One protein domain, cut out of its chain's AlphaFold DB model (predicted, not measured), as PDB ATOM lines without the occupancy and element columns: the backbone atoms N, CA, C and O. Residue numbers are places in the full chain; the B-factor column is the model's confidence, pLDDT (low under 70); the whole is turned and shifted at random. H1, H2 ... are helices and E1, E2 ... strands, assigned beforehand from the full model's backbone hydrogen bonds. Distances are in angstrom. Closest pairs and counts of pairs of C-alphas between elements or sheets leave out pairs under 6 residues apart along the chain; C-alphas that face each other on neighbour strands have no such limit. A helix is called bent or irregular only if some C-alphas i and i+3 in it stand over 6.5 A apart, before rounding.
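This is residues 100 to 242 of the 366 residues of the protein "Predicted protein" of Postia placenta (strain ATCC 44394 / Madison 698-R) (UniProt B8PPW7). One long, kinked helix, H3, runs along an elongated domain, with short H1 and H2 along one side of it and the small hairpin of E1 and E2 near its last part. H6 lies beyond H1 and H2, away from H3, and the unnamed stretch 225 to 242 runs back from it to the hairpin. The 143 printed residues hold H1, H2, H3, E1, E2, H4, H5, H6 in that order, mostly helix, with one antiparallel sheet, E1 - E2. The whole is only just compact, close to loose: radius of gyration of the C-alphas 17.0 A, spans 52 by 32 by 31 A.

E1, residues 181 to 184, and E2, residues 190 to 192, form an antiparallel hairpin; N 182 and O 191 are within hydrogen-bond range at 2.8 A. Residues 183 to 184 of E1 also pair, antiparallel, with residues 238 to 239. H3, residues 132 to 165, is near E1. H2, residues 118 to 125, is close to H3 but not clearly touching, at a shallow tilt of 30 degrees, opposite ways; the closest C-alphas, of Val 120 and Leu 139, are 7.6 A apart. H1, residues 111 to 115, is close but not clearly touching to H6, residues 214 to 224; the closest C-alphas, of Glu 112 and Ile 224, are 7.5 A apart. H3 and H6 are apart. Every O i to N i+4 pair is within hydrogen-bond range in H1, H2 and H6, and 25 of 30 in H3; H4, residues 193 to 196, and H5, residues 200 to 203, are too short for such a pair.

H3 spans 48.6 A from C-alpha 132 at (226.213, 140.635, 102.100) to C-alpha 165 at (196.058, 130.014, 138.718). It has a kink of 41 degrees near residue 143 and is irregular, C-alphas 161 and 164 being 7.2 A apart. H6 spans 15.1 A and H2 10.3 A.

The two C-alphas farthest apart, of Asp 129 and Pro 242, are 53.3 A apart. Residues 126 to 134, of which 132 to 134 belong to H3, stand free. The link H3 to E1 is long, and the printed part has no cut. Residues 100 to 105, 206 to 212 and 226 to 229 have pLDDT under 70.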
ATOM      1  N   ALA A 100     226.420 141.146 131.401       57.44
ATOM      2  CA  ALA A 100     226.027 140.466 132.625       57.44
ATOM      3  C   ALA A 100     224.497 140.371 132.639       57.44
ATOM      4  O   ALA A 100     223.801 141.386 132.637       57.44
ATOM      5  N   TRP A 101     224.004 139.140 132.574       60.66
ATOM      6  CA  TRP A 101     222.593 138.805 132.534       60.66
ATOM      7  C   TRP A 101     221.780 139.642 133.532       60.66
ATOM      8  O   TRP A 101     221.953 139.511 134.744       60.66
ATOM      9  N   SER A 102     220.893 140.495 133.022       65.38
ATOM     10  CA  SER A 102     219.956 141.280 133.830       65.38
ATOM     11  C   SER A 102     218.528 140.902 133.455       65.38
ATOM     12  O   SER A 102     218.281 140.522 132.311       65.38
ATOM     13  N   SER A 103     217.581 141.047 134.386       60.22
ATOM     14  CA  SER A 103     216.164 140.699 134.182       60.22
ATOM     15  C   SER A 103     215.504 141.425 132.999       60.22
ATOM     16  O   SER A 103     214.468 140.991 132.502       60.22
ATOM     17  N   LYS A 104     216.122 142.503 132.495       60.31
ATOM     18  CA  LYS A 104     215.681 143.239 131.303       60.31
ATOM     19  C   LYS A 104     216.157 142.617 129.979       60.31
ATOM     20  O   LYS A 104     215.477 142.782 128.974       60.31
ATOM     21  N   VAL A 105     217.291 141.913 129.984       59.81
ATOM     22  CA  VAL A 105     217.926 141.303 128.793       59.81
ATOM     23  C   VAL A 105     217.396 139.889 128.532       59.81
ATOM     24  O   VAL A 105     217.569 139.348 127.449       59.81
ATOM     25  N   ASP A 106     216.688 139.287 129.490       71.94
ATOM     26  CA  ASP A 106     216.243 137.894 129.375       71.94
ATOM     27  C   ASP A 106     215.244 137.633 128.239       71.94
ATOM     28  O   ASP A 106     215.061 136.481 127.867       71.94
ATOM     29  N   TYR A 107     214.636 138.682 127.679       82.25
ATOM     30  CA  TYR A 107     213.459 138.615 126.815       82.25
ATOM     31  C   TYR A 107     213.678 138.913 125.337       82.25
ATOM     32  O   TYR A 107     212.693 139.092 124.615       82.25
ATOM     33  N   GLU A 108     214.917 138.993 124.880       88.62
ATOM     34  CA  GLU A 108     215.191 139.116 123.451       88.62
ATOM     35  C   GLU A 108     215.597 137.740 122.852       88.62
ATOM     36  O   GLU A 108     216.058 136.848 123.578       88.62
ATOM     37  N   PRO A 109     215.322 137.506 121.560       92.19
ATOM     38  CA  PRO A 109     215.504 136.198 120.936       92.19
ATOM     39  C   PRO A 109     216.984 135.881 120.696       92.19
ATOM     40  O   PRO A 109     217.776 136.759 120.346       92.19
ATOM     41  N   ARG A 110     217.350 134.601 120.816       91.06
ATOM     42  CA  ARG A 110     218.657 134.090 120.384       91.06
ATOM     43  C   ARG A 110     218.686 133.855 118.875       91.06
ATOM     44  O   ARG A 110     217.658 133.912 118.207       91.06
ATOM     45  N   PHE A 111     219.863 133.538 118.336       92.56
ATOM     46  CA  PHE A 111     220.025 133.206 116.917       92.56
ATOM     47  C   PHE A 111     219.029 132.130 116.466       92.56
ATOM     48  O   PHE A 111     218.400 132.262 115.421       92.56
ATOM     49  N   GLU A 112     218.835 131.112 117.298       92.12
ATOM     50  CA  GLU A 112     217.990 129.958 117.004       92.12
ATOM     51  C   GLU A 112     216.502 130.304 117.053       92.12
ATOM     52  O   GLU A 112     215.706 129.720 116.329       92.12
ATOM     53  N   ASP A 113     216.132 131.307 117.850       93.75
ATOM     54  CA  ASP A 113     214.773 131.848 117.882       93.75
ATOM     55  C   ASP A 113     214.491 132.702 116.634       93.75
ATOM     56  O   ASP A 113     213.377 132.710 116.120       93.75
ATOM     57  N   VAL A 114     215.503 133.422 116.138       94.50
ATOM     58  CA  VAL A 114     215.387 134.328 114.986       94.50
ATOM     59  C   VAL A 114     215.379 133.571 113.659       94.50
ATOM     60  O   VAL A 114     214.619 133.927 112.762       94.50
ATOM     61  N   VAL A 115     216.213 132.537 113.516       94.00
ATOM     62  CA  VAL A 115     216.369 131.797 112.252       94.00
ATOM     63  C   VAL A 115     215.091 131.057 111.840       94.00
ATOM     64  O   VAL A 115     214.842 130.872 110.658       94.00
ATOM     65  N   VAL A 116     214.236 130.704 112.805       92.94
ATOM     66  CA  VAL A 116     212.941 130.052 112.548       92.94
ATOM     67  C   VAL A 116     211.799 131.038 112.254       92.94
ATOM     68  O   VAL A 116     210.675 130.614 111.988       92.94
ATOM     69  N   ILE A 117     212.049 132.354 112.294       94.12
ATOM     70  CA  ILE A 117     211.050 133.368 111.934       94.12
ATOM     71  C   ILE A 117     210.912 133.418 110.410       94.12
ATOM     72  O   ILE A 117     211.886 133.659 109.699       94.12
ATOM     73  N   LEU A 118     209.685 133.266 109.903       94.12
ATOM     74  CA  LEU A 118     209.407 133.135 108.468       94.12
ATOM     75  C   LEU A 118     209.943 134.304 107.624       94.12
ATOM     76  O   LEU A 118     210.439 134.095 106.520       94.12
ATOM     77  N   GLU A 119     209.861 135.539 108.120       96.25
ATOM     78  CA  GLU A 119     210.401 136.707 107.419       96.25
ATOM     79  C   GLU A 119     211.929 136.664 107.298       96.25
ATOM     80  O   GLU A 119     212.472 137.088 106.279       96.25
ATOM     81  N   VAL A 120     212.618 136.123 108.306       96.06
ATOM     82  CA  VAL A 120     214.072 135.929 108.272       96.06
ATOM     83  C   VAL A 120     214.419 134.781 107.337       96.06
ATOM     84  O   VAL A 120     215.278 134.955 106.477       96.06
ATOM     85  N   GLN A 121     213.716 133.651 107.443       95.31
ATOM     86  CA  GLN A 121     213.907 132.503 106.559       95.31
ATOM     87  C   GLN A 121     213.805 132.921 105.085       95.31
ATOM     88  O   GLN A 121     214.738 132.685 104.325       95.31
ATOM     89  N   ARG A 122     212.743 133.646 104.706       94.56
ATOM     90  CA  ARG A 122     212.547 134.138 103.331       94.56
ATOM     91  C   ARG A 122     213.686 135.028 102.836       94.56
ATOM     92  O   ARG A 122     214.049 134.943 101.672       94.56
ATOM     93  N   LEU A 123     214.245 135.877 103.702       95.69
ATOM     94  CA  LEU A 123     215.387 136.728 103.347       95.69
ATOM     95  C   LEU A 123     216.678 135.923 103.166       95.69
ATOM     96  O   LEU A 123     217.491 136.254 102.308       95.69
ATOM     97  N   ILE A 124     216.882 134.883 103.975       95.31
ATOM     98  CA  ILE A 124     218.070 134.028 103.886       95.31
ATOM     99  C   ILE A 124     217.980 133.080 102.683       95.31
ATOM    100  O   ILE A 124     218.996 132.860 102.030       95.31
ATOM    101  N   GLU A 125     216.792 132.559 102.367       94.12
ATOM    102  CA  GLU A 125     216.533 131.667 101.225       94.12
ATOM    103  C   GLU A 125     216.411 132.405  99.879       94.12
ATOM    104  O   GLU A 125     216.384 131.752  98.839       94.12
ATOM    105  N   ASP A 126     216.353 133.744  99.864       93.31
ATOM    106  CA  ASP A 126     216.151 134.525  98.636       93.31
ATOM    107  C   ASP A 126     217.229 134.188  97.578       93.31
ATOM    108  O   ASP A 126     218.417 134.450  97.802       93.31
ATOM    109  N   PRO A 127     216.866 133.625  96.413       87.25
ATOM    110  CA  PRO A 127     217.837 133.213  95.402       87.25
ATOM    111  C   PRO A 127     218.562 134.395  94.746       87.25
ATOM    112  O   PRO A 127     219.556 134.189  94.051       87.25
ATOM    113  N   THR A 128     218.088 135.627  94.950       89.56
ATOM    114  CA  THR A 128     218.747 136.836  94.458       89.56
ATOM    115  C   THR A 128     220.153 136.934  95.044       89.56
ATOM    116  O   THR A 128     220.349 136.723  96.242       89.56
ATOM    117  N   ASP A 129     221.139 137.321  94.227       83.56
ATOM    118  CA  ASP A 129     222.520 137.598  94.655       83.56
ATOM    119  C   ASP A 129     222.617 138.909  95.460       83.56
ATOM    120  O   ASP A 129     223.366 139.839  95.141       83.56
ATOM    121  N   MET A 130     221.815 138.999  96.525       90.56
ATOM    122  CA  MET A 130     221.856 140.084  97.483       90.56
ATOM    123  C   MET A 130     223.255 140.135  98.089       90.56
ATOM    124  O   MET A 130     223.714 139.188  98.727       90.56
ATOM    125  N   GLN A 131     223.926 141.266  97.884       91.62
ATOM    126  CA  GLN A 131     225.249 141.495  98.447       91.62
ATOM    127  C   GLN A 131     225.191 141.396  99.980       91.62
ATOM    128  O   GLN A 131     224.231 141.906 100.572       91.62
ATOM    129  N   PRO A 132     226.213 140.824 100.646       90.06
ATOM    130  CA  PRO A 132     226.213 140.635 102.100       90.06
ATOM    131  C   PRO A 132     225.863 141.902 102.898       90.06
ATOM    132  O   PRO A 132     225.071 141.841 103.834       90.06
ATOM    133  N   ALA A 133     226.358 143.069 102.470       92.81
ATOM    134  CA  ALA A 133     226.065 144.355 103.109       92.81
ATOM    135  C   ALA A 133     224.581 144.769 103.014       92.81
ATOM    136  O   ALA A 133     224.037 145.381 103.933       92.81
ATOM    137  N   GLN A 134     223.910 144.434 101.907       95.12
ATOM    138  CA  GLN A 134     222.486 144.722 101.730       95.12
ATOM    139  C   GLN A 134     221.628 143.795 102.599       95.12
ATOM    140  O   GLN A 134     220.657 144.261 103.206       95.12
ATOM    141  N   LEU A 135     222.006 142.517 102.707       94.31
ATOM    142  CA  LEU A 135     221.354 141.572 103.614       94.31
ATOM    143  C   LEU A 135     221.501 142.031 105.066       94.31
ATOM    144  O   LEU A 135     220.507 142.139 105.778       94.31
ATOM    145  N   GLU A 136     222.719 142.378 105.481       94.56
ATOM    146  CA  GLU A 136     223.007 142.852 106.834       94.56
ATOM    147  C   GLU A 136     222.190 144.101 107.192       94.56
ATOM    148  O   GLU A 136     221.566 144.158 108.253       94.56
ATOM    149  N   LYS A 137     222.120 145.080 106.280       96.00
ATOM    150  CA  LYS A 137     221.301 146.290 106.446       96.00
ATOM    151  C   LYS A 137     219.813 145.962 106.588       96.00
ATOM    152  O   LYS A 137     219.138 146.539 107.441       96.00
ATOM    153  N   THR A 138     219.307 145.047 105.762       96.19
ATOM    154  CA  THR A 138     217.894 144.633 105.771       96.19
ATOM    155  C   THR A 138     217.549 143.913 107.074       96.19
ATOM    156  O   THR A 138     216.585 144.281 107.744       96.19
ATOM    157  N   LEU A 139     218.380 142.950 107.485       95.31
ATOM    158  CA  LEU A 139     218.233 142.238 108.754       95.31
ATOM    159  C   LEU A 139     218.317 143.200 109.943       95.31
ATOM    160  O   LEU A 139     217.451 143.170 110.809       95.31
ATOM    161  N   SER A 140     219.286 144.115 109.959       95.25
ATOM    162  CA  SER A 140     219.452 145.094 111.045       95.25
ATOM    163  C   SER A 140     218.230 145.996 111.233       95.25
ATOM    164  O   SER A 140     217.883 146.338 112.361       95.25
ATOM    165  N   ALA A 141     217.550 146.367 110.143       96.31
ATOM    166  CA  ALA A 141     216.314 147.144 110.207       96.31
ATOM    167  C   ALA A 141     215.115 146.310 110.698       96.31
ATOM    168  O   ALA A 141     214.241 146.831 111.392       96.31
ATOM    169  N   LEU A 142     215.076 145.022 110.349       96.31
ATOM    170  CA  LEU A 142     213.962 144.121 110.643       96.31
ATOM    171  C   LEU A 142     214.014 143.546 112.070       96.31
ATOM    172  O   LEU A 142     212.982 143.449 112.739       96.31
ATOM    173  N   LEU A 143     215.209 143.196 112.556       94.62
ATOM    174  CA  LEU A 143     215.419 142.497 113.827       94.62
ATOM    175  C   LEU A 143     214.753 143.181 115.035       94.62
ATOM    176  O   LEU A 143     214.080 142.478 115.783       94.62
ATOM    177  N   PRO A 144     214.819 144.513 115.241       94.69
ATOM    178  CA  PRO A 144     214.180 145.141 116.399       94.69
ATOM    179  C   PRO A 144     212.659 144.946 116.453       94.69
ATOM    180  O   PRO A 144     212.086 144.839 117.538       94.69
ATOM    181  N   VAL A 145     211.995 144.909 115.293       96.31
ATOM    182  CA  VAL A 145     210.545 144.679 115.201       96.31
ATOM    183  C   VAL A 145     210.231 143.216 115.502       96.31
ATOM    184  O   VAL A 145     209.353 142.935 116.321       96.31
ATOM    185  N   LEU A 146     210.989 142.292 114.906       95.62
ATOM    186  CA  LEU A 146     210.821 140.857 115.128       95.62
ATOM    187  C   LEU A 146     211.097 140.458 116.579       95.62
ATOM    188  O   LEU A 146     210.304 139.724 117.160       95.62
ATOM    189  N   SER A 147     212.152 140.995 117.193       93.62
ATOM    190  CA  SER A 147     212.487 140.744 118.596       93.62
ATOM    191  C   SER A 147     211.387 141.211 119.543       93.62
ATOM    192  O   SER A 147     211.054 140.506 120.493       93.62
ATOM    193  N   LYS A 148     210.776 142.374 119.278       94.06
ATOM    194  CA  LYS A 148     209.634 142.859 120.066       94.06
ATOM    195  C   LYS A 148     208.418 141.950 119.925       94.06
ATOM    196  O   LYS A 148     207.807 141.632 120.941       94.06
ATOM    197  N   ARG A 149     208.090 141.534 118.696       96.44
ATOM    198  CA  ARG A 149     206.973 140.619 118.423       96.44
ATOM    199  C   ARG A 149     207.190 139.278 119.119       96.44
ATOM    200  O   ARG A 149     206.371 138.897 119.940       96.44
ATOM    201  N   TRP A 150     208.343 138.651 118.900       95.81
ATOM    202  CA  TRP A 150     208.715 137.397 119.554       95.81
ATOM    203  C   TRP A 150     208.627 137.501 121.083       95.81
ATOM    204  O   TRP A 150     208.022 136.654 121.731       95.81
ATOM    205  N   SER A 151     209.160 138.577 121.672       93.81
ATOM    206  CA  SER A 151     209.100 138.800 123.121       93.81
ATOM    207  C   SER A 151     207.664 138.930 123.636       93.81
ATOM    208  O   SER A 151     207.340 138.404 124.702       93.81
ATOM    209  N   ALA A 152     206.803 139.635 122.896       94.81
ATOM    210  CA  ALA A 152     205.388 139.769 123.225       94.81
ATOM    211  C   ALA A 152     204.671 138.416 123.138       94.81
ATOM    212  O   ALA A 152     203.975 138.051 124.082       94.81
ATOM    213  N   ASP A 153     204.918 137.646 122.077       95.81
ATOM    214  CA  ASP A 153     204.323 136.324 121.871       95.81
ATOM    215  C   ASP A 153     204.730 135.353 122.985       95.81
ATOM    216  O   ASP A 153     203.885 134.675 123.563       95.81
ATOM    217  N   VAL A 154     206.016 135.318 123.347       95.31
ATOM    218  CA  VAL A 154     206.526 134.495 124.454       95.31
ATOM    219  C   VAL A 154     205.872 134.896 125.777       95.31
ATOM    220  O   VAL A 154     205.424 134.033 126.532       95.31
ATOM    221  N   LYS A 155     205.781 136.199 126.076       94.62
ATOM    222  CA  LYS A 155     205.126 136.686 127.303       94.62
ATOM    223  C   LYS A 155     203.642 136.348 127.332       94.62
ATOM    224  O   LYS A 155     203.148 135.972 128.392       94.62
ATOM    225  N   GLN A 156     202.949 136.458 126.203       95.44
ATOM    226  CA  GLN A 156     201.542 136.089 126.114       95.44
ATOM    227  C   GLN A 156     201.369 134.602 126.417       95.44
ATOM    228  O   GLN A 156     200.666 134.258 127.359       95.44
ATOM    229  N   GLN A 157     202.128 133.737 125.740       96.44
ATOM    230  CA  GLN A 157     202.067 132.291 125.959       96.44
ATOM    231  C   GLN A 157     202.372 131.896 127.421       96.44
ATOM    232  O   GLN A 157     201.730 131.012 127.987       96.44
ATOM    233  N   LEU A 158     203.338 132.561 128.068       96.06
ATOM    234  CA  LEU A 158     203.630 132.349 129.491       96.06
ATOM    235  C   LEU A 158     202.517 132.872 130.413       96.06
ATOM    236  O   LEU A 158     202.275 132.283 131.465       96.06
ATOM    237  N   THR A 159     201.853 133.965 130.039       94.81
ATOM    238  CA  THR A 159     200.714 134.521 130.785       94.81
ATOM    239  C   THR A 159     199.513 133.584 130.703       94.81
ATOM    240  O   THR A 159     198.932 133.268 131.740       94.81
ATOM    241  N   ASP A 160     199.218 133.055 129.515       95.88
ATOM    242  CA  ASP A 160     198.121 132.110 129.271       95.88
ATOM    243  C   ASP A 160     198.271 130.840 130.126       95.88
ATOM    244  O   ASP A 160     197.300 130.329 130.683       95.88
ATOM    245  N   LEU A 161     199.505 130.351 130.321       96.88
ATOM    246  CA  LEU A 161     199.765 129.222 131.224       96.88
ATOM    247  C   LEU A 161     199.440 129.533 132.694       96.88
ATOM    248  O   LEU A 161     199.140 128.612 133.453       96.88
ATOM    249  N   LEU A 162     199.535 130.790 133.133       95.38
ATOM    250  CA  LEU A 162     199.304 131.178 134.529       95.38
ATOM    251  C   LEU A 162     197.882 131.684 134.798       95.38
ATOM    252  O   LEU A 162     197.468 131.694 135.959       95.38
ATOM    253  N   GLU A 163     197.124 132.046 133.765       94.19
ATOM    254  CA  GLU A 163     195.750 132.553 133.875       94.19
ATOM    255  C   GLU A 163     194.822 131.658 134.731       94.19
ATOM    256  O   GLU A 163     194.104 132.187 135.585       94.19
ATOM    257  N   PRO A 164     194.862 130.310 134.641       94.12
ATOM    258  CA  PRO A 164     194.015 129.463 135.488       94.12
ATOM    259  C   PRO A 164     194.346 129.536 136.987       94.12
ATOM    260  O   PRO A 164     193.535 129.133 137.823       94.12
ATOM    261  N   LEU A 165     195.550 129.992 137.342       91.12
ATOM    262  CA  LEU A 165     196.058 130.014 138.718       91.12
ATOM    263  C   LEU A 165     195.845 131.357 139.414       91.12
ATOM    264  O   LEU A 165     195.826 131.417 140.648       91.12
ATOM    265  N   ALA A 166     195.687 132.420 138.638       87.19
ATOM    266  CA  ALA A 166     195.446 133.760 139.128       87.19
ATOM    267  C   ALA A 166     194.671 134.524 138.064       87.19
ATOM    268  O   ALA A 166     195.142 134.643 136.939       87.19
ATOM    269  N   LYS A 167     193.509 135.073 138.429       80.19
ATOM    270  CA  LYS A 167     192.777 135.985 137.549       80.19
ATOM    271  C   LYS A 167     193.620 137.251 137.400       80.19
ATOM    272  O   LYS A 167     193.734 137.977 138.393       80.19
ATOM    273  N   PRO A 168     194.232 137.513 136.234       74.25
ATOM    274  CA  PRO A 168     194.985 138.738 136.046       74.25
ATOM    275  C   PRO A 168     193.996 139.896 136.187       74.25
ATOM    276  O   PRO A 168     192.957 139.910 135.528       74.25
ATOM    277  N   THR A 169     194.268 140.844 137.080       80.19
ATOM    278  CA  THR A 169     193.627 142.157 136.969       80.19
ATOM    279  C   THR A 169     194.375 142.946 135.901       80.19
ATOM    280  O   THR A 169     195.574 142.725 135.723       80.19
ATOM    281  N   GLU A 170     193.709 143.871 135.202       78.19
ATOM    282  CA  GLU A 170     194.347 144.703 134.160       78.19
ATOM    283  C   GLU A 170     195.615 145.425 134.663       78.19
ATOM    284  O   GLU A 170     196.516 145.733 133.890       78.19
ATOM    285  N   GLU A 171     195.716 145.640 135.976       80.56
ATOM    286  CA  GLU A 171     196.833 146.314 136.633       80.56
ATOM    287  C   GLU A 171     197.981 145.374 137.059       80.56
ATOM    288  O   GLU A 171     199.088 145.845 137.332       80.56
ATOM    289  N   THR A 172     197.768 144.051 137.121       84.62
ATOM    290  CA  THR A 172     198.758 143.111 137.680       84.62
ATOM    291  C   THR A 172     199.498 142.342 136.591       84.62
ATOM    292  O   THR A 172     198.989 141.379 136.020       84.62
ATOM    293  N   ASN A 173     200.766 142.693 136.365       90.00
ATOM    294  CA  ASN A 173     201.669 141.880 135.552       90.00
ATOM    295  C   ASN A 173     202.119 140.636 136.338       90.00
ATOM    296  O   ASN A 173     203.122 140.672 137.056       90.00
ATOM    297  N   ILE A 174     201.394 139.524 136.182       93.12
ATOM    298  CA  ILE A 174     201.686 138.270 136.891       93.12
ATOM    299  C   ILE A 174     203.111 137.764 136.659       93.12
ATOM    300  O   ILE A 174     203.736 137.258 137.586       93.12
ATOM    301  N   LEU A 175     203.662 137.952 135.459       93.81
ATOM    302  CA  LEU A 175     205.018 137.524 135.129       93.81
ATOM    303  C   LEU A 175     206.088 138.306 135.911       93.81
ATOM    304  O   LEU A 175     207.168 137.782 136.178       93.81
ATOM    305  N   ALA A 176     205.800 139.542 136.328       92.06
ATOM    306  CA  ALA A 176     206.699 140.312 137.189       92.06
ATOM    307  C   ALA A 176     206.683 139.837 138.656       92.06
ATOM    308  O   ALA A 176     207.614 140.133 139.409       92.06
ATOM    309  N   SER A 177     205.655 139.088 139.067       94.12
ATOM    310  CA  SER A 177     205.528 138.584 140.432       94.12
ATOM    311  C   SER A 177     206.466 137.402 140.705       94.12
ATOM    312  O   SER A 177     206.720 136.542 139.860       94.12
ATOM    313  N   ALA A 178     206.940 137.307 141.947       95.56
ATOM    314  CA  ALA A 178     207.701 136.178 142.462       95.56
ATOM    315  C   ALA A 178     206.900 134.867 142.464       95.56
ATOM    316  O   ALA A 178     207.507 133.809 142.617       95.56
ATOM    317  N   ILE A 179     205.569 134.915 142.314       95.88
ATOM    318  CA  ILE A 179     204.714 133.722 142.242       95.88
ATOM    319  C   ILE A 179     204.774 133.019 140.878       95.88
ATOM    320  O   ILE A 179     204.393 131.852 140.780       95.88
ATOM    321  N   ALA A 180     205.281 133.687 139.835       96.38
ATOM    322  CA  ALA A 180     205.324 133.150 138.480       96.38
ATOM    323  C   ALA A 180     206.374 132.032 138.344       96.38
ATOM    324  O   ALA A 180     207.560 132.267 138.088       96.38
ATOM    325  N   PHE A 181     205.919 130.791 138.511       97.25
ATOM    326  CA  PHE A 181     206.693 129.573 138.299       97.25
ATOM    327  C   PHE A 181     206.032 128.688 137.252       97.25
ATOM    328  O   PHE A 181     204.811 128.616 137.168       97.25
ATOM    329  N   PHE A 182     206.858 127.935 136.536       97.88
ATOM    330  CA  PHE A 182     206.441 126.992 135.509       97.88
ATOM    331  C   PHE A 182     207.022 125.615 135.804       97.88
ATOM    332  O   PHE A 182     208.160 125.490 136.263       97.88
ATOM    333  N   ALA A 183     206.244 124.568 135.553       97.75
ATOM    334  CA  ALA A 183     206.708 123.194 135.653       97.75
ATOM    335  C   ALA A 183     207.245 122.738 134.292       97.75
ATOM    336  O   ALA A 183     206.511 122.733 133.306       97.75
ATOM    337  N   CYS A 184     208.511 122.327 134.236       97.88
ATOM    338  CA  CYS A 184     209.065 121.694 133.046       97.88
ATOM    339  C   CYS A 184     208.627 120.226 132.985       97.88
ATOM    340  O   CYS A 184     208.915 119.450 133.898       97.88
ATOM    341  N   THR A 185     207.971 119.816 131.903       96.75
ATOM    342  CA  THR A 185     207.467 118.445 131.730       96.75
ATOM    343  C   THR A 185     208.574 117.438 131.411       96.75
ATOM    344  O   THR A 185     208.412 116.253 131.694       96.75
ATOM    345  N   LYS A 186     209.727 117.892 130.895       95.38
ATOM    346  CA  LYS A 186     210.875 117.033 130.556       95.38
ATOM    347  C   LYS A 186     211.738 116.683 131.767       95.38
ATOM    348  O   LYS A 186     211.879 115.510 132.100       95.38
ATOM    349  N   CYS A 187     212.335 117.675 132.432       96.31
ATOM    350  CA  CYS A 187     213.203 117.420 133.591       96.31
ATOM    351  C   CYS A 187     212.446 117.395 134.925       96.31
ATOM    352  O   CYS A 187     213.049 117.106 135.956       96.31
ATOM    353  N   ASN A 188     211.135 117.671 134.921       95.94
ATOM    354  CA  ASN A 188     210.307 117.765 136.124       95.94
ATOM    355  C   ASN A 188     210.770 118.834 137.131       95.94
ATOM    356  O   ASN A 188     210.413 118.747 138.308       95.94
ATOM    357  N   ASP A 189     211.524 119.851 136.711       96.50
ATOM    358  CA  ASP A 189     211.885 120.975 137.575       96.50
ATOM    359  C   ASP A 189     210.816 122.067 137.598       96.50
ATOM    360  O   ASP A 189     210.031 122.233 136.664       96.50
ATOM    361  N   LEU A 190     210.828 122.842 138.683       97.38
ATOM    362  CA  LEU A 190     210.069 124.077 138.807       97.38
ATOM    363  C   LEU A 190     210.991 125.262 138.493       97.38
ATOM    364  O   LEU A 190     211.994 125.486 139.186       97.38
ATOM    365  N   VAL A 191     210.645 126.010 137.452       96.62
ATOM    366  CA  VAL A 191     211.457 127.084 136.880       96.62
ATOM    367  C   VAL A 191     210.770 128.422 137.152       96.62
ATOM    368  O   VAL A 191     209.616 128.596 136.762       96.62
ATOM    369  N   PRO A 192     211.423 129.373 137.840       95.50
ATOM    370  CA  PRO A 192     210.859 130.708 137.997       95.50
ATOM    371  C   PRO A 192     210.870 131.441 136.655       95.50
ATOM    372  O   PRO A 192     211.801 131.268 135.872       95.50
ATOM    373  N   HIS A 193     209.875 132.294 136.430       94.19
ATOM    374  CA  HIS A 193     209.669 133.066 135.203       94.19
ATOM    375  C   HIS A 193     210.960 133.652 134.599       94.19
ATOM    376  O   HIS A 193     211.278 133.385 133.444       94.19
ATOM    377  N   HIS A 194     211.754 134.377 135.392       90.00
ATOM    378  CA  HIS A 194     212.983 135.033 134.923       90.00
ATOM    379  C   HIS A 194     214.086 134.062 134.445       90.00
ATOM    380  O   HIS A 194     215.051 134.488 133.825       90.00
ATOM    381  N   LEU A 195     213.970 132.757 134.723       92.56
ATOM    382  CA  LEU A 195     214.898 131.727 134.238       92.56
ATOM    383  C   LEU A 195     214.302 130.849 133.135       92.56
ATOM    384  O   LEU A 195     215.009 129.988 132.612       92.56
ATOM    385  N   VAL A 196     213.032 131.045 132.771       94.12
ATOM    386  CA  VAL A 196     212.335 130.198 131.796       94.12
ATOM    387  C   VAL A 196     213.062 130.188 130.455       94.12
ATOM    388  O   VAL A 196     213.362 129.122 129.934       94.12
ATOM    389  N   LEU A 197     213.451 131.353 129.934       92.00
ATOM    390  CA  LEU A 197     214.098 131.465 128.617       92.00
ATOM    391  C   LEU A 197     215.519 130.876 128.565       92.00
ATOM    392  O   LEU A 197     216.071 130.653 127.482       92.00
ATOM    393  N   ARG A 198     216.097 130.580 129.735       89.69
ATOM    394  CA  ARG A 198     217.404 129.926 129.892       89.69
ATOM    395  C   ARG A 198     217.295 128.430 130.164       89.69
ATOM    396  O   ARG A 198     218.315 127.779 130.340       89.69
ATOM    397  N   HIS A 199     216.088 127.890 130.267       92.44
ATOM    398  CA  HIS A 199     215.912 126.496 130.621       92.44
ATOM    399  C   HIS A 199     216.167 125.588 129.408       92.44
ATOM    400  O   HIS A 199     215.358 125.548 128.485       92.44
ATOM    401  N   ASP A 200     217.262 124.822 129.431       91.44
ATOM    402  CA  ASP A 200     217.734 123.989 128.304       91.44
ATOM    403  C   ASP A 200     216.683 123.005 127.766       91.44
ATOM    404  O   ASP A 200     216.652 122.664 126.580       91.44
ATOM    405  N   CYS A 201     215.759 122.544 128.618       93.38
ATOM    406  CA  CYS A 201     214.682 121.673 128.155       93.38
ATOM    407  C   CYS A 201     213.782 122.356 127.119       93.38
ATOM    408  O   CYS A 201     213.250 121.651 126.266       93.38
ATOM    409  N   LEU A 202     213.653 123.683 127.155       92.94
ATOM    410  CA  LEU A 202     212.843 124.470 126.218       92.94
ATOM    411  C   LEU A 202     213.573 124.794 124.917       92.94
ATOM    412  O   LEU A 202     212.966 125.343 124.009       92.94
ATOM    413  N   ARG A 203     214.863 124.458 124.838       90.94
ATOM    414  CA  ARG A 203     215.734 124.666 123.674       90.94
ATOM    415  C   ARG A 203     216.308 123.357 123.148       90.94
ATOM    416  O   ARG A 203     217.295 123.343 122.441       90.94
ATOM    417  N   SER A 204     215.739 122.217 123.524       85.19
ATOM    418  CA  SER A 204     216.243 120.909 123.078       85.19
ATOM    419  C   SER A 204     215.302 120.205 122.108       85.19
ATOM    420  O   SER A 204     215.397 118.992 121.950       85.19
ATOM    421  N   GLU A 205     214.372 120.935 121.496       78.12
ATOM    422  CA  GLU A 205     213.646 120.463 120.317       78.12
ATOM    423  C   GLU A 205     214.038 121.356 119.142       78.12
ATOM    424  O   GLU A 205     213.829 122.565 119.193       78.12
ATOM    425  N   CYS A 206     214.599 120.767 118.087       66.69
ATOM    426  CA  CYS A 206     214.698 121.435 116.794       66.69
ATOM    427  C   CYS A 206     213.323 121.338 116.124       66.69
ATOM    428  O   CYS A 206     213.103 120.495 115.256       66.69
ATOM    429  N   LEU A 207     212.356 122.121 116.609       64.50
ATOM    430  CA  LEU A 207     211.069 122.253 115.935       64.50
ATOM    431  C   LEU A 207     211.228 123.303 114.841       64.50
ATOM    432  O   LEU A 207     211.349 124.489 115.133       64.50
ATOM    433  N   TYR A 208     211.211 122.856 113.590       66.38
ATOM    434  CA  TYR A 208     210.969 123.726 112.448       66.38
ATOM    435  C   TYR A 208     209.454 123.693 112.191       66.38
ATOM    436  O   TYR A 208     208.949 122.666 111.738       66.38
ATOM    437  N   PRO A 209     208.694 124.744 112.567       55.94
ATOM    438  CA  PRO A 209     207.228 124.730 112.506       55.94
ATOM    439  C   PRO A 209     206.676 124.695 111.073       55.94
ATOM    440  O   PRO A 209     205.520 124.332 110.877       55.94
ATOM    441  N   ASN A 210     207.504 125.030 110.084       59.66
ATOM    442  CA  ASN A 210     207.253 124.816 108.663       59.66
ATOM    443  C   ASN A 210     208.277 123.796 108.174       59.66
ATOM    444  O   ASN A 210     209.420 123.898 108.610       59.66
ATOM    445  N   GLU A 211     207.905 122.865 107.289       68.50
ATOM    446  CA  GLU A 211     208.868 122.023 106.565       68.50
ATOM    447  C   GLU A 211     209.751 122.953 105.717       68.50
ATOM    448  O   GLU A 211     209.294 123.430 104.675       68.50
ATOM    449  N   PRO A 212     210.971 123.314 106.165       62.41
ATOM    450  CA  PRO A 212     211.860 124.123 105.350       62.41
ATOM    451  C   PRO A 212     212.278 123.272 104.152       62.41
ATOM    452  O   PRO A 212     212.116 122.048 104.168       62.41
ATOM    453  N   SER A 213     212.890 123.887 103.139       75.44
ATOM    454  CA  SER A 213     213.662 123.061 102.210       75.44
ATOM    455  C   SER A 213     214.685 122.240 103.010       75.44
ATOM    456  O   SER A 213     215.270 122.743 103.979       75.44
ATOM    457  N   ASP A 214     214.901 120.982 102.622       83.50
ATOM    458  CA  ASP A 214     215.906 120.130 103.269       83.50
ATOM    459  C   ASP A 214     217.288 120.822 103.276       83.50
ATOM    460  O   ASP A 214     218.039 120.708 104.245       83.50
ATOM    461  N   GLU A 215     217.573 121.632 102.246       88.50
ATOM    462  CA  GLU A 215     218.767 122.479 102.121       88.50
ATOM    463  C   GLU A 215     218.872 123.534 103.238       88.50
ATOM    464  O   GLU A 215     219.897 123.609 103.921       88.50
ATOM    465  N   TYR A 216     217.825 124.342 103.461       89.75
ATOM    466  CA  TYR A 216     217.838 125.374 104.505       89.75
ATOM    467  C   TYR A 216     217.972 124.759 105.887       89.75
ATOM    468  O   TYR A 216     218.793 125.201 106.690       89.75
ATOM    469  N   ARG A 217     217.200 123.700 106.151       88.88
ATOM    470  CA  ARG A 217     217.271 122.977 107.416       88.88
ATOM    471  C   ARG A 217     218.677 122.443 107.664       88.88
ATOM    472  O   ARG A 217     219.208 122.667 108.746       88.88
ATOM    473  N   SER A 218     219.300 121.813 106.665       89.31
ATOM    474  CA  SER A 218     220.682 121.341 106.775       89.31
ATOM    475  C   SER A 218     221.654 122.490 107.049       89.31
ATOM    476  O   SER A 218     222.539 122.343 107.885       89.31
ATOM    477  N   ALA A 219     221.495 123.641 106.389       91.56
ATOM    478  CA  ALA A 219     222.362 124.797 106.609       91.56
ATOM    479  C   ALA A 219     222.188 125.411 108.011       91.56
ATOM    480  O   ALA A 219     223.168 125.838 108.626       91.56
ATOM    481  N   VAL A 220     220.959 125.452 108.536       90.94
ATOM    482  CA  VAL A 220     220.680 125.910 109.905       90.94
ATOM    483  C   VAL A 220     221.203 124.911 110.927       90.94
ATOM    484  O   VAL A 220     221.873 125.327 111.871       90.94
ATOM    485  N   ASP A 221     220.964 123.616 110.727       88.25
ATOM    486  CA  ASP A 221     221.496 122.562 111.586       88.25
ATOM    487  C   ASP A 221     223.034 122.629 111.602       88.25
ATOM    488  O   ASP A 221     223.612 122.642 112.684       88.25
ATOM    489  N   ASP A 222     223.706 122.811 110.460       87.12
ATOM    490  CA  ASP A 222     225.161 123.036 110.385       87.12
ATOM    491  C   ASP A 222     225.605 124.285 111.161       87.12
ATOM    492  O   ASP A 222     226.639 124.277 111.838       87.12
ATOM    493  N   ALA A 223     224.835 125.374 111.070       86.94
ATOM    494  CA  ALA A 223     225.128 126.608 111.786       86.94
ATOM    495  C   ALA A 223     224.957 126.438 113.304       86.94
ATOM    496  O   ALA A 223     225.723 127.027 114.066       86.94
ATOM    497  N   ILE A 224     223.975 125.646 113.747       84.75
ATOM    498  CA  ILE A 224     223.617 125.430 115.155       84.75
ATOM    499  C   ILE A 224     224.449 124.321 115.814       84.75
ATOM    500  O   ILE A 224     224.790 124.461 116.986       84.75
ATOM    501  N   CYS A 225     224.803 123.246 115.099       74.75
ATOM    502  CA  CYS A 225     225.390 122.012 115.648       74.75
ATOM    503  C   CYS A 225     226.686 122.214 116.448       74.75
ATOM    504  O   CYS A 225     227.065 121.342 117.231       74.75
ATOM    505  N   TRP A 226     227.358 123.352 116.288       65.50
ATOM    506  CA  TRP A 226     228.542 123.703 117.069       65.50
ATOM    507  C   TRP A 226     228.232 124.101 118.519       65.50
ATOM    508  O   TRP A 226     229.119 124.018 119.368       65.50
ATOM    509  N   ASP A 227     226.985 124.464 118.826       66.12
ATOM    510  CA  ASP A 227     226.563 124.890 120.155       66.12
ATOM    511  C   ASP A 227     225.621 123.846 120.779       66.12
ATOM    512  O   ASP A 227     224.443 123.721 120.434       66.12
ATOM    513  N   ALA A 228     226.138 123.052 121.718       53.22
ATOM    514  CA  ALA A 228     225.352 122.029 122.400       53.22
ATOM    515  C   ALA A 228     224.137 122.643 123.131       53.22
ATOM    516  O   ALA A 228     224.306 123.400 124.085       53.22
ATOM    517  N   GLY A 229     222.915 122.258 122.736       59.94
ATOM    518  CA  GLY A 229     221.676 122.610 123.452       59.94
ATOM    519  C   GLY A 229     220.882 123.803 122.904       59.94
ATOM    520  O   GLY A 229     220.078 124.375 123.639       59.94
ATOM    521  N   ASN A 230     221.079 124.160 121.636       72.94
ATOM    522  CA  ASN A 230     220.547 125.387 121.052       72.94
ATOM    523  C   ASN A 230     219.484 125.136 119.970       72.94
ATOM    524  O   ASN A 230     219.695 125.347 118.790       72.94
ATOM    525  N   GLY A 231     218.307 124.676 120.355       88.19
ATOM    526  CA  GLY A 231     217.100 124.807 119.543       88.19
ATOM    527  C   GLY A 231     216.424 126.161 119.769       88.19
ATOM    528  O   GLY A 231     216.689 126.859 120.762       88.19
ATOM    529  N   ALA A 232     215.498 126.496 118.870       92.12
ATOM    530  CA  ALA A 232     214.536 127.563 119.107       92.12
ATOM    531  C   ALA A 232     213.768 127.296 120.413       92.12
ATOM    532  O   ALA A 232     213.489 126.150 120.779       92.12
ATOM    533  N   TRP A 233     213.449 128.360 121.139       93.81
ATOM    534  CA  TRP A 233     212.647 128.295 122.345       93.81
ATOM    535  C   TRP A 233     211.244 127.793 122.012       93.81
ATOM    536  O   TRP A 233     210.600 128.278 121.083       93.81
ATOM    537  N   SER A 234     210.756 126.849 122.811       93.50
ATOM    538  CA  SER A 234     209.409 126.306 122.688       93.50
ATOM    539  C   SER A 234     208.725 126.194 124.045       93.50
ATOM    540  O   SER A 234     209.314 125.736 125.032       93.50
ATOM    541  N   ILE A 235     207.439 126.548 124.075       95.75
ATOM    542  CA  ILE A 235     206.581 126.373 125.247       95.75
ATOM    543  C   ILE A 235     206.118 124.925 125.447       95.75
ATOM    544  O   ILE A 235     205.614 124.600 126.518       95.75
ATOM    545  N   SER A 236     206.317 124.031 124.468       95.31
ATOM    546  CA  SER A 236     205.791 122.647 124.458       95.31
ATOM    547  C   SER A 236     206.098 121.842 125.729       95.31
ATOM    548  O   SER A 236     205.387 120.899 126.077       95.31
ATOM    549  N   ARG A 237     207.168 122.215 126.437       95.62
ATOM    550  CA  ARG A 237     207.656 121.545 127.645       95.62
ATOM    551  C   ARG A 237     207.369 122.291 128.940       95.62
ATOM    552  O   ARG A 237     207.887 121.897 129.984       95.62
ATOM    553  N   LEU A 238     206.568 123.348 128.895       97.25
ATOM    554  CA  LEU A 238     206.097 124.054 130.076       97.25
ATOM    555  C   LEU A 238     204.641 123.727 130.368       97.25
ATOM    556  O   LEU A 238     203.815 123.561 129.478       97.25
ATOM    557  N   ALA A 239     204.337 123.683 131.655       97.69
ATOM    558  CA  ALA A 239     202.987 123.612 132.168       97.69
ATOM    559  C   ALA A 239     202.833 124.547 133.367       97.69
ATOM    560  O   ALA A 239     203.799 124.842 134.086       97.69
ATOM    561  N   ALA A 240     201.595 124.961 133.619       97.12
ATOM    562  CA  ALA A 240     201.220 125.579 134.880       97.12
ATOM    563  C   ALA A 240     201.522 124.611 136.042       97.12
ATOM    564  O   ALA A 240     201.246 123.408 135.930       97.12
ATOM    565  N   PRO A 241     202.079 125.077 137.174       96.69
ATOM    566  CA  PRO A 241     202.176 124.239 138.357       96.69
ATOM    567  C   PRO A 241     200.770 123.856 138.854       96.69
ATOM    568  O   PRO A 241     199.818 124.616 138.676       96.69
ATOM    569  N   PRO A 242     200.607 122.707 139.534       96.12
ATOM    570  CA  PRO A 242     199.327 122.340 140.130       96.12
ATOM    571  C   PRO A 242     198.813 123.433 141.078       96.12
ATOM    572  O   PRO A 242     199.587 123.971 141.873       96.12
TER     573      PRO A 242